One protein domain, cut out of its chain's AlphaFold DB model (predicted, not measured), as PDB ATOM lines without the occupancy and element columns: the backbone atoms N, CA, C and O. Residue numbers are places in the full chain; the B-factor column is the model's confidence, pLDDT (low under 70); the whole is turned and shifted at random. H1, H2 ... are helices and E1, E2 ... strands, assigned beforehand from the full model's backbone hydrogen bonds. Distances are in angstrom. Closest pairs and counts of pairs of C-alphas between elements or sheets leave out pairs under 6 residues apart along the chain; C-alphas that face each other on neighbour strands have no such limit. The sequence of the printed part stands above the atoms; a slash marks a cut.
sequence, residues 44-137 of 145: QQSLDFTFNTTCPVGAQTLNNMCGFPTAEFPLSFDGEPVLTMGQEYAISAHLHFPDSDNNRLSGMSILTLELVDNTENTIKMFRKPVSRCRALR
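This is residues 44 to 137 of the 145 residues of the protein "Seipin" of Opisthorchis felineus (UniProt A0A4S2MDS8). There is little regular structure: one long hairpin of two strands, E1 and E2, has the short helix H1 just before it, and residues 44 to 100 wind in wide, loose loops with no named element. Residues 76 to 81 and 84 to 90 stick out. The printed part has 94 residues, with H1, E1 and E2 in that order; the sheet is antiparallel, and the class is mixed, with only 24 residues in named elements. The whole is loose and flat, with a radius of gyration of the C-alphas of 16.8 A and spans of 45 by 44 by 22 A.

E1, residues 108 to 116, is 25.6 A long from C-alpha 108 at (140.116, 132.955, 216.415). E2, residues 122 to 131, is 25.7 A long and ends at C-alpha 131, (137.843, 133.940, 219.914). H1 is residues 101 to 105, 6.3 A.

E1 and E2 are antiparallel at 162 degrees; N 111 and O 128 are within hydrogen-bond range at 2.9 A. H1 has its O i to N i+4 pair within range. H1 and E2 are apart.

The C-alphas farthest apart, of Gly 58 and Gly 86, are 48.8 A apart. The printed part has no cut, and both links are tight. The pLDDT is under 70 at residues 53 to 66, 77 and 132 to 137.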
ATOM      1  N   GLN A  44     148.140 137.711 241.513       78.62
ATOM      2  CA  GLN A  44     147.708 138.396 240.297       78.62
ATOM      3  C   GLN A  44     148.755 139.439 239.900       78.62
ATOM      4  O   GLN A  44     149.132 140.283 240.710       78.62
ATOM      5  N   GLN A  45     149.175 139.415 238.636       78.69
ATOM      6  CA  GLN A  45     150.097 140.391 238.064       78.69
ATOM      7  C   GLN A  45     149.564 140.899 236.723       78.69
ATOM      8  O   GLN A  45     149.006 140.139 235.930       78.69
ATOM      9  N   SER A  46     149.714 142.200 236.480       82.12
ATOM     10  CA  SER A  46     149.489 142.802 235.166       82.12
ATOM     11  C   SER A  46     150.708 142.567 234.284       82.12
ATOM     12  O   SER A  46     151.830 142.850 234.702       82.12
ATOM     13  N   LEU A  47     150.478 142.062 233.076       80.56
ATOM     14  CA  LEU A  47     151.523 141.776 232.103       80.56
ATOM     15  C   LEU A  47     151.452 142.780 230.961       80.56
ATOM     16  O   LEU A  47     150.384 142.968 230.373       80.56
ATOM     17  N   ASP A  48     152.601 143.356 230.626       82.56
ATOM     18  CA  ASP A  48     152.761 144.204 229.452       82.56
ATOM     19  C   ASP A  48     153.359 143.380 228.310       82.56
ATOM     20  O   ASP A  48     154.388 142.721 228.456       82.56
ATOM     21  N   PHE A  49     152.690 143.400 227.157       80.69
ATOM     22  CA  PHE A  49     153.149 142.673 225.979       80.69
ATOM     23  C   PHE A  49     154.235 143.451 225.248       80.69
ATOM     24  O   PHE A  49     154.084 144.637 224.946       80.69
ATOM     25  N   THR A  50     155.304 142.745 224.901       80.12
ATOM     26  CA  THR A  50     156.381 143.261 224.063       80.12
ATOM     27  C   THR A  50     156.196 142.792 222.623       80.12
ATOM     28  O   THR A  50     155.712 141.688 222.358       80.12
ATOM     29  N   PHE A  51     156.547 143.662 221.676       76.00
ATOM     30  CA  PHE A  51     156.424 143.399 220.246       76.00
ATOM     31  C   PHE A  51     157.776 143.597 219.587       76.00
ATOM     32  O   PHE A  51     158.423 144.627 219.785       76.00
ATOM     33  N   ASN A  52     158.174 142.650 218.741       71.38
ATOM     34  CA  ASN A  52     159.323 142.877 217.885       71.38
ATOM     35  C   ASN A  52     158.919 143.762 216.693       71.38
ATOM     36  O   ASN A  52     158.071 143.389 215.873       71.38
ATOM     37  N   THR A  53     159.541 144.936 216.613       69.25
ATOM     38  CA  THR A  53     159.386 145.917 215.528       69.25
ATOM     39  C   THR A  53     160.493 145.807 214.476       69.25
ATOM     40  O   THR A  53     160.399 146.422 213.415       69.25
ATOM     41  N   THR A  54     161.537 145.008 214.734       69.19
ATOM     42  CA  THR A  54     162.614 144.745 213.772       69.19
ATOM     43  C   THR A  54     162.228 143.596 212.850       69.19
ATOM     44  O   THR A  54     162.302 142.416 213.185       69.19
ATOM     45  N   CYS A  55     161.751 143.966 211.668       66.25
ATOM     46  CA  CYS A  55     161.294 143.031 210.653       66.25
ATOM     47  C   CYS A  55     162.463 142.583 209.770       66.25
ATOM     48  O   CYS A  55     163.242 143.435 209.330       66.25
ATOM     49  N   PRO A  56     162.582 141.288 209.431       68.38
ATOM     50  CA  PRO A  56     163.486 140.865 208.372       68.38
ATOM     51  C   PRO A  56     163.075 141.517 207.042       68.38
ATOM     52  O   PRO A  56     161.888 141.702 206.754       68.38
ATOM     53  N   VAL A  57     164.069 141.896 206.237       63.66
ATOM     54  CA  VAL A  57     163.878 142.651 204.993       63.66
ATOM     55  C   VAL A  57     162.970 141.858 204.041       63.66
ATOM     56  O   VAL A  57     163.329 140.763 203.620       63.66
ATOM     57  N   GLY A  58     161.785 142.395 203.723       60.66
ATOM     58  CA  GLY A  58     160.793 141.758 202.841       60.66
ATOM     59  C   GLY A  58     159.534 141.206 203.526       60.66
ATOM     60  O   GLY A  58     158.627 140.751 202.829       60.66
ATOM     61  N   ALA A  59     159.427 141.262 204.858       60.31
ATOM     62  CA  ALA A  59     158.192 140.906 205.561       60.31
ATOM     63  C   ALA A  59     157.146 142.034 205.460       60.31
ATOM     64  O   ALA A  59     157.453 143.203 205.697       60.31
ATOM     65  N   GLN A  60     155.898 141.688 205.120       55.53
ATOM     66  CA  GLN A  60     154.781 142.638 205.158       55.53
ATOM     67  C   GLN A  60     154.490 143.015 206.612       55.53
ATOM     68  O   GLN A  60     154.121 142.168 207.424       55.53
ATOM     69  N   THR A  61     154.651 144.294 206.940       55.41
ATOM     70  CA  THR A  61     154.324 144.825 208.262       55.41
ATOM     71  C   THR A  61     152.815 145.013 208.375       55.41
ATOM     72  O   THR A  61     152.247 145.847 207.666       55.41
ATOM     73  N   LEU A  62     152.157 144.306 209.291       58.81
ATOM     74  CA  LEU A  62     150.807 144.671 209.714       58.81
ATOM     75  C   LEU A  62     150.951 145.610 210.921       58.81
ATOM     76  O   LEU A  62     151.342 145.180 212.001       58.81
ATOM     77  N   ASN A  63     150.694 146.908 210.730       61.03
ATOM     78  CA  ASN A  63     150.790 147.933 211.783       61.03
ATOM     79  C   ASN A  63     152.157 147.996 212.505       61.03
ATOM     80  O   ASN A  63     152.200 148.110 213.726       61.03
ATOM     81  N   ASN A  64     153.273 147.927 211.764       62.91
ATOM     82  CA  ASN A  64     154.649 147.999 212.295       62.91
ATOM     83  C   ASN A  64     155.025 146.905 213.319       62.91
ATOM     84  O   ASN A  64     156.029 147.036 214.018       62.91
ATOM     85  N   MET A  65     154.246 145.826 213.405       66.44
ATOM     86  CA  MET A  65     154.552 144.657 214.227       66.44
ATOM     87  C   MET A  65     154.960 143.504 213.315       66.44
ATOM     88  O   MET A  65     154.297 143.243 212.308       66.44
ATOM     89  N   CYS A  66     156.052 142.826 213.662       67.75
ATOM     90  CA  CYS A  66     156.596 141.722 212.862       67.75
ATOM     91  C   CYS A  66     156.713 140.403 213.614       67.75
ATOM     92  O   CYS A  66     156.933 139.365 212.994       67.75
ATOM     93  N   GLY A  67     156.525 140.435 214.931       71.12
ATOM     94  CA  GLY A  67     156.401 139.252 215.766       71.12
ATOM     95  C   GLY A  67     155.020 139.146 216.397       71.12
ATOM     96  O   GLY A  67     154.251 140.109 216.444       71.12
ATOM     97  N   PHE A  68     154.733 137.960 216.922       77.19
ATOM     98  CA  PHE A  68     153.625 137.776 217.847       77.19
ATOM     99  C   PHE A  68     153.935 138.483 219.178       77.19
ATOM    100  O   PHE A  68     155.103 138.523 219.569       77.19
ATOM    101  N   PRO A  69     152.923 139.036 219.870       79.81
ATOM    102  CA  PRO A  69     153.115 139.596 221.202       79.81
ATOM    103  C   PRO A  69     153.582 138.516 222.177       79.81
ATOM    104  O   PRO A  69     152.953 137.459 222.272       79.81
ATOM    105  N   THR A  70     154.632 138.807 222.938       84.19
ATOM    106  CA  THR A  70     155.135 137.937 224.006       84.19
ATOM    107  C   THR A  70     155.239 138.711 225.315       84.19
ATOM    108  O   THR A  70     155.478 139.921 225.332       84.19
ATOM    109  N   ALA A  71     155.011 138.012 226.422       84.56
ATOM    110  CA  ALA A  71     155.166 138.545 227.766       84.56
ATOM    111  C   ALA A  71     155.770 137.455 228.649       84.56
ATOM    112  O   ALA A  71     155.296 136.317 228.643       84.56
ATOM    113  N   GLU A  72     156.797 137.821 229.401       84.19
ATOM    114  CA  GLU A  72     157.479 136.951 230.351       84.19
ATOM    115  C   GLU A  72     157.235 137.485 231.755       84.19
ATOM    116  O   GLU A  72     157.207 138.697 231.976       84.19
ATOM    117  N   PHE A  73     157.037 136.580 232.709       83.12
ATOM    118  CA  PHE A  73     156.851 136.956 234.100       83.12
ATOM    119  C   PHE A  73     157.510 135.954 235.038       83.12
ATOM    120  O   PHE A  73     157.419 134.744 234.812       83.12
ATOM    121  N   PRO A  74     158.172 136.439 236.099       81.56
ATOM    122  CA  PRO A  74     158.779 135.561 237.078       81.56
ATOM    123  C   PRO A  74     157.692 134.891 237.924       81.56
ATOM    124  O   PRO A  74     156.781 135.540 238.433       81.56
ATOM    125  N   LEU A  75     157.831 133.583 238.133       78.56
ATOM    126  CA  LEU A  75     157.011 132.805 239.073       78.56
ATOM    127  C   LEU A  75     157.596 132.803 240.500       78.56
ATOM    128  O   LEU A  75     157.330 131.896 241.290       78.56
ATOM    129  N   SER A  76     158.397 133.819 240.829       76.19
ATOM    130  CA  SER A  76     158.928 134.079 242.168       76.19
ATOM    131  C   SER A  76     158.609 135.510 242.591       76.19
ATOM    132  O   SER A  76     158.627 136.433 241.772       76.19
ATOM    133  N   PHE A  77     158.292 135.694 243.869       68.88
ATOM    134  CA  PHE A  77     158.026 136.995 244.468       68.88
ATOM    135  C   PHE A  77     158.870 137.132 245.731       68.88
ATOM    136  O   PHE A  77     158.811 136.275 246.604       68.88
ATOM    137  N   ASP A  78     159.676 138.192 245.805       70.56
ATOM    138  CA  ASP A  78     160.575 138.451 246.942       70.56
ATOM    139  C   ASP A  78     161.529 137.277 247.266       70.56
ATOM    140  O   ASP A  78     161.864 137.005 248.413       70.56
ATOM    141  N   GLY A  79     161.950 136.539 246.231       72.50
ATOM    142  CA  GLY A  79     162.827 135.371 246.362       72.50
ATOM    143  C   GLY A  79     162.114 134.054 246.689       72.50
ATOM    144  O   GLY A  79     162.742 133.002 246.582       72.50
ATOM    145  N   GLU A  80     160.814 134.080 246.992       75.81
ATOM    146  CA  GLU A  80     160.021 132.882 247.281       75.81
ATOM    147  C   GLU A  80     159.240 132.405 246.039       75.81
ATOM    148  O   GLU A  80     158.651 133.220 245.315       75.81
ATOM    149  N   PRO A  81     159.212 131.090 245.746       75.50
ATOM    150  CA  PRO A  81     158.451 130.552 244.626       75.50
ATOM    151  C   PRO A  81     156.943 130.655 244.888       75.50
ATOM    152  O   PRO A  81     156.441 130.223 245.924       75.50
ATOM    153  N   VAL A  82     156.193 131.161 243.906       75.69
ATOM    154  CA  VAL A  82     154.724 131.282 243.996       75.69
ATOM    155  C   VAL A  82     154.046 129.905 243.968       75.69
ATOM    156  O   VAL A  82     152.960 129.720 244.516       75.69
ATOM    157  N   LEU A  83     154.684 128.925 243.327       75.50
ATOM    158  CA  LEU A  83     154.167 127.569 243.171       75.50
ATOM    159  C   LEU A  83     154.865 126.627 244.158       75.50
ATOM    160  O   LEU A  83     156.071 126.401 244.067       75.50
ATOM    161  N   THR A  84     154.099 126.039 245.075       75.44
ATOM    162  CA  THR A  84     154.588 124.996 245.984       75.44
ATOM    163  C   THR A  84     154.456 123.626 245.325       75.44
ATOM    164  O   THR A  84     153.411 123.269 244.780       75.44
ATOM    165  N   MET A  85     155.512 122.817 245.388       74.31
ATOM    166  CA  MET A  85     155.478 121.461 244.839       74.31
ATOM    167  C   MET A  85     154.407 120.601 245.529       74.31
ATOM    168  O   MET A  85     154.289 120.596 246.752       74.31
ATOM    169  N   GLY A  86     153.649 119.838 244.736       73.19
ATOM    170  CA  GLY A  86     152.628 118.907 245.233       73.19
ATOM    171  C   GLY A  86     151.228 119.499 245.421       73.19
ATOM    172  O   GLY A  86     150.320 118.756 245.787       73.19
ATOM    173  N   GLN A  87     151.028 120.791 245.142       75.31
ATOM    174  CA  GLN A  87     149.702 121.413 245.103       75.31
ATOM    175  C   GLN A  87     149.216 121.630 243.666       75.31
ATOM    176  O   GLN A  87     149.994 121.915 242.754       75.31
ATOM    177  N   GLU A  88     147.908 121.483 243.467       76.00
ATOM    178  CA  GLU A  88     147.254 121.784 242.197       76.00
ATOM    179  C   GLU A  88     146.968 123.286 242.102       76.00
ATOM    180  O   GLU A  88     146.392 123.879 243.014       76.00
ATOM    181  N   TYR A  89     147.340 123.892 240.976       76.38
ATOM    182  CA  TYR A  89     147.122 125.313 240.715       76.38
ATOM    183  C   TYR A  89     146.303 125.518 239.446       76.38
ATOM    184  O   TYR A  89     146.504 124.840 238.435       76.38
ATOM    185  N   ALA A  90     145.410 126.503 239.492       79.62
ATOM    186  CA  ALA A  90     144.687 126.999 238.333       79.62
ATOM    187  C   ALA A  90     145.245 128.369 237.936       79.62
ATOM    188  O   ALA A  90     145.376 129.260 238.770       79.62
ATOM    189  N   ILE A  91     145.550 128.538 236.650       79.88
ATOM    190  CA  ILE A  91     146.026 129.802 236.086       79.88
ATOM    191  C   ILE A  91     144.897 130.387 235.238       79.88
ATOM    192  O   ILE A  91     144.366 129.709 234.356       79.88
ATOM    193  N   SER A  92     144.540 131.644 235.500       80.88
ATOM    194  CA  SER A  92     143.585 132.408 234.695       80.88
ATOM    195  C   SER A  92     144.292 133.591 234.048       80.88
ATOM    196  O   SER A  92     144.996 134.337 234.724       80.88
ATOM    197  N   ALA A  93     144.087 133.776 232.745       81.06
ATOM    198  CA  ALA A  93     144.598 134.918 232.000       81.06
ATOM    199  C   ALA A  93     143.426 135.792 231.540       81.06
ATOM    200  O   ALA A  93     142.547 135.339 230.804       81.06
ATOM    201  N   HIS A  94     143.427 137.054 231.964       82.25
ATOM    202  CA  HIS A  94     142.421 138.037 231.579       82.25
ATOM    203  C   HIS A  94     143.008 138.976 230.526       82.25
ATOM    204  O   HIS A  94     143.792 139.866 230.840       82.25
ATOM    205  N   LEU A  95     142.627 138.765 229.267       79.75
ATOM    206  CA  LEU A  95     143.087 139.573 228.140       79.75
ATOM    207  C   LEU A  95     142.056 140.654 227.826       79.75
ATOM    208  O   LEU A  95     140.891 140.356 227.548       79.75
ATOM    209  N   HIS A  96     142.487 141.914 227.849       82.00
ATOM    210  CA  HIS A  96     141.659 143.025 227.408       82.00
ATOM    211  C   HIS A  96     141.904 143.302 225.928       82.00
ATOM    212  O   HIS A  96     143.020 143.592 225.508       82.00
ATOM    213  N   PHE A  97     140.840 143.238 225.137       80.19
ATOM    214  CA  PHE A  97     140.893 143.509 223.710       80.19
ATOM    215  C   PHE A  97     139.997 144.711 223.380       80.19
ATOM    216  O   PHE A  97     138.838 144.699 223.798       80.19
ATOM    217  N   PRO A  98     140.463 145.711 222.613       80.00
ATOM    218  CA  PRO A  98     139.635 146.845 222.208       80.00
ATOM    219  C   PRO A  98     138.635 146.469 221.101       80.00
ATOM    220  O   PRO A  98     138.894 145.589 220.273       80.00
ATOM    221  N   ASP A  99     137.496 147.162 221.055       79.50
ATOM    222  CA  ASP A  99     136.447 147.002 220.032       79.50
ATOM    223  C   ASP A  99     136.808 147.719 218.716       79.50
ATOM    224  O   ASP A  99     136.124 148.644 218.287       79.50
ATOM    225  N   SER A 100     137.894 147.298 218.064       80.94
ATOM    226  CA  SER A 100     138.267 147.764 216.721       80.94
ATOM    227  C   SER A 100     137.770 146.811 215.628       80.94
ATOM    228  O   SER A 100     137.633 145.606 215.856       80.94
ATOM    229  N   ASP A 101     137.541 147.324 214.413       78.81
ATOM    230  CA  ASP A 101     137.126 146.494 213.270       78.81
ATOM    231  C   ASP A 101     138.136 145.384 212.961       78.81
ATOM    232  O   ASP A 101     137.746 144.236 212.751       78.81
ATOM    233  N   ASN A 102     139.433 145.689 213.054       77.19
ATOM    234  CA  ASN A 102     140.505 144.708 212.873       77.19
ATOM    235  C   ASN A 102     140.412 143.560 213.889       77.19
ATOM    236  O   ASN A 102     140.593 142.399 213.535       77.19
ATOM    237  N   ASN A 103     140.077 143.864 215.145       76.06
ATOM    238  CA  ASN A 103     139.940 142.858 216.193       76.06
ATOM    239  C   ASN A 103     138.592 142.112 216.153       76.06
ATOM    240  O   ASN A 103     138.436 141.051 216.749       76.06
ATOM    241  N   ARG A 104     137.593 142.648 215.449       73.31
ATOM    242  CA  ARG A 104     136.346 141.925 215.162       73.31
ATOM    243  C   ARG A 104     136.525 140.928 214.015       73.31
ATOM    244  O   ARG A 104     135.873 139.888 214.006       73.31
ATOM    245  N   LEU A 105     137.398 141.251 213.063       75.69
ATOM    246  CA  LEU A 105     137.710 140.424 211.895       75.69
ATOM    247  C   LEU A 105     138.836 139.408 212.147       75.69
ATOM    248  O   LEU A 105     139.015 138.499 211.341       75.69
ATOM    249  N   SER A 106     139.560 139.517 213.265       72.88
ATOM    250  CA  SER A 106     140.661 138.614 213.638       72.88
ATOM    251  C   SER A 106     140.214 137.178 213.961       72.88
ATOM    252  O   SER A 106     141.041 136.269 213.994       72.88
ATOM    253  N   GLY A 107     138.912 136.945 214.159       78.62
ATOM    254  CA  GLY A 107     138.332 135.608 214.289       78.62
ATOM    255  C   GLY A 107     138.797 134.860 215.542       78.62
ATOM    256  O   GLY A 107     138.437 135.224 216.666       78.62
ATOM    257  N   MET A 108     139.542 133.768 215.340       81.50
ATOM    258  CA  MET A 108     140.116 132.955 216.415       81.50
ATOM    259  C   MET A 108     141.631 133.131 216.466       81.50
ATOM    260  O   MET A 108     142.318 132.977 215.461       81.50
ATOM    261  N   SER A 109     142.151 133.388 217.657       81.44
ATOM    262  CA  SER A 109     143.579 133.401 217.971       81.44
ATOM    263  C   SER A 109     143.902 132.269 218.946       81.44
ATOM    264  O   SER A 109     143.018 131.753 219.626       81.44
ATOM    265  N   ILE A 110     145.161 131.852 219.023       85.56
ATOM    266  CA  ILE A 110     145.607 130.844 219.992       85.56
ATOM    267  C   ILE A 110     146.488 131.544 221.014       85.56
ATOM    268  O   ILE A 110     147.483 132.164 220.649       85.56
ATOM    269  N   LEU A 111     146.128 131.425 222.288       85.94
ATOM    270  CA  LEU A 111     146.996 131.803 223.392       85.94
ATOM    271  C   LEU A 111     147.875 130.604 223.747       85.94
ATOM    272  O   LEU A 111     147.355 129.511 224.002       85.94
ATOM    273  N   THR A 112     149.185 130.820 223.773       88.12
ATOM    274  CA  THR A 112     150.169 129.828 224.215       88.12
ATOM    275  C   THR A 112     150.811 130.326 225.501       88.12
ATOM    276  O   THR A 112     151.248 131.470 225.561       88.12
ATOM    277  N   LEU A 113     150.826 129.480 226.526       87.81
ATOM    278  CA  LEU A 113     151.487 129.730 227.799       87.81
ATOM    279  C   LEU A 113     152.530 128.640 228.017       87.81
ATOM    280  O   LEU A 113     152.209 127.451 227.984       87.81
ATOM    281  N   GLU A 114     153.770 129.057 228.221       89.25
ATOM    282  CA  GLU A 114     154.919 128.173 228.379       89.25
ATOM    283  C   GLU A 114     155.478 128.346 229.783       89.25
ATOM    284  O   GLU A 114     155.735 129.458 230.235       89.25
ATOM    285  N   LEU A 115     155.613 127.230 230.491       87.00
ATOM    286  CA  LEU A 115     156.316 127.170 231.758       87.00
ATOM    287  C   LEU A 115     157.756 126.787 231.458       87.00
ATOM    288  O   LEU A 115     158.004 125.700 230.931       87.00
ATOM    289  N   VAL A 116     158.678 127.673 231.802       87.44
ATOM    290  CA  VAL A 116     160.098 127.551 231.487       87.44
ATOM    291  C   VAL A 116     160.895 127.432 232.786       87.44
ATOM    292  O   VAL A 116     160.535 128.045 233.791       87.44
ATOM    293  N   ASP A 117     161.929 126.593 232.782       83.00
ATOM    294  CA  ASP A 117     162.869 126.442 233.897       83.00
ATOM    295  C   ASP A 117     163.929 127.561 233.900       83.00
ATOM    296  O   ASP A 117     164.107 128.274 232.913       83.00
ATOM    297  N   ASN A 118     164.715 127.660 234.970       81.12
ATOM    298  CA  ASN A 118     165.830 128.602 235.113       81.12
ATOM    299  C   ASN A 118     166.907 128.465 234.017       81.12
ATOM    300  O   ASN A 118     167.712 129.370 233.830       81.12
ATOM    301  N   THR A 119     166.946 127.334 233.307       85.75
ATOM    302  CA  THR A 119     167.852 127.081 232.176       85.75
ATOM    303  C   THR A 119     167.176 127.284 230.814       85.75
ATOM    304  O   THR A 119     167.607 126.677 229.837       85.75
ATOM    305  N   GLU A 120     166.072 128.034 230.761       83.56
ATOM    306  CA  GLU A 120     165.278 128.315 229.551       83.56
ATOM    307  C   GLU A 120     164.664 127.079 228.863       83.56
ATOM    308  O   GLU A 120     164.217 127.124 227.718       83.56
ATOM    309  N   ASN A 121     164.578 125.953 229.572       87.94
ATOM    310  CA  ASN A 121     163.958 124.742 229.044       87.94
ATOM    311  C   ASN A 121     162.449 124.750 229.297       87.94
ATOM    312  O   ASN A 121     162.001 124.939 230.429       87.94
ATOM    313  N   THR A 122     161.649 124.485 228.265       86.31
ATOM    314  CA  THR A 122     160.192 124.382 228.408       86.31
ATOM    315  C   THR A 122     159.816 123.127 229.199       86.31
ATOM    316  O   THR A 122     159.962 122.003 228.723       86.31
ATOM    317  N   ILE A 123     159.273 123.318 230.399       86.25
ATOM    318  CA  ILE A 123     158.763 122.252 231.268       86.25
ATOM    319  C   ILE A 123     157.385 121.800 230.775       86.25
ATOM    320  O   ILE A 123     157.106 120.604 230.660       86.25
ATOM    321  N   LYS A 124     156.494 122.761 230.505       86.12
ATOM    322  CA  LYS A 124     155.117 122.509 230.054       86.12
ATOM    323  C   LYS A 124     154.634 123.610 229.124       86.12
ATOM    324  O   LYS A 124     154.990 124.769 229.282       86.12
ATOM    325  N   MET A 125     153.752 123.239 228.203       89.12
ATOM    326  CA  MET A 125     153.114 124.158 227.269       89.12
ATOM    327  C   MET A 125     151.599 123.966 227.300       89.12
ATOM    328  O   MET A 125     151.097 122.847 227.180       89.12
ATOM    329  N   PHE A 126     150.869 125.068 227.416       87.25
ATOM    330  CA  PHE A 126     149.416 125.115 227.376       87.25
ATOM    331  C   PHE A 126     148.973 125.953 226.185       87.25
ATOM    332  O   PHE A 126     149.460 127.060 225.983       87.25
ATOM    333  N   ARG A 127     148.026 125.439 225.399       87.69
ATOM    334  CA  ARG A 127     147.455 126.152 224.253       87.69
ATOM    335  C   ARG A 127     145.947 126.213 224.392       87.69
ATOM    336  O   ARG A 127     145.298 125.181 224.575       87.69
ATOM    337  N   LYS A 128     145.383 127.415 224.310       85.94
ATOM    338  CA  LYS A 128     143.936 127.629 224.374       85.94
ATOM    339  C   LYS A 128     143.483 128.527 223.224       85.94
ATOM    340  O   LYS A 128     144.043 129.608 223.054       85.94
ATOM    341  N   PRO A 129     142.482 128.105 222.431       83.75
ATOM    342  CA  PRO A 129     141.883 128.985 221.445       83.75
ATOM    343  C   PRO A 129     141.084 130.075 222.162       83.75
ATOM    344  O   PRO A 129     140.315 129.801 223.084       83.75
ATOM    345  N   VAL A 130     141.262 131.311 221.721       80.50
ATOM    346  CA  VAL A 130     140.538 132.492 222.178       80.50
ATOM    347  C   VAL A 130     139.879 133.099 220.953       80.50
ATOM    348  O   VAL A 130     140.536 133.370 219.952       80.50
ATOM    349  N   SER A 131     138.569 133.299 221.003       73.75
ATOM    350  CA  SER A 131     137.843 133.940 219.914       73.75
ATOM    351  C   SER A 131     137.031 135.103 220.439       73.75
ATOM    352  O   SER A 131     136.474 135.065 221.539       73.75
ATOM    353  N   ARG A 132     136.952 136.148 219.621       64.06
ATOM    354  CA  ARG A 132     136.094 137.301 219.878       64.06
ATOM    355  C   ARG A 132     134.919 137.280 218.913       64.06
ATOM    356  O   ARG A 132     134.621 138.250 218.230       64.06
ATOM    357  N   CYS A 133     134.224 136.146 218.854       51.53
ATOM    358  CA  CYS A 133     132.924 136.105 218.203       51.53
ATOM    359  C   CYS A 133     131.940 136.855 219.097       51.53
ATOM    360  O   CYS A 133     131.694 136.452 220.235       51.53
ATOM    361  N   ARG A 134     131.349 137.942 218.586       46.91
ATOM    362  CA  ARG A 134     130.137 138.522 219.170       46.91
ATOM    363  C   ARG A 134     129.099 137.405 219.160       46.91
ATOM    364  O   ARG A 134     128.496 137.138 218.126       46.91
ATOM    365  N   ALA A 135     128.957 136.703 220.282       43.47
ATOM    366  CA  ALA A 135     127.930 135.697 220.442       43.47
ATOM    367  C   ALA A 135     126.605 136.417 220.207       43.47
ATOM    368  O   ALA A 135     126.172 137.241 221.017       43.47
ATOM    369  N   LEU A 136     125.993 136.152 219.057       35.19
ATOM    370  CA  LEU A 136     124.594 136.428 218.828       35.19
ATOM    371  C   LEU A 136     123.891 135.584 219.890       35.19
ATOM    372  O   LEU A 136     123.765 134.370 219.761       35.19
ATOM    373  N   ARG A 137     123.581 136.215 221.027       38.16
ATOM    374  CA  ARG A 137     122.850 135.608 222.134       38.16
ATOM    375  C   ARG A 137     121.425 135.402 221.638       38.16
ATOM    376  O   ARG A 137     120.528 136.170 221.973       38.16
TER     377      ARG A 137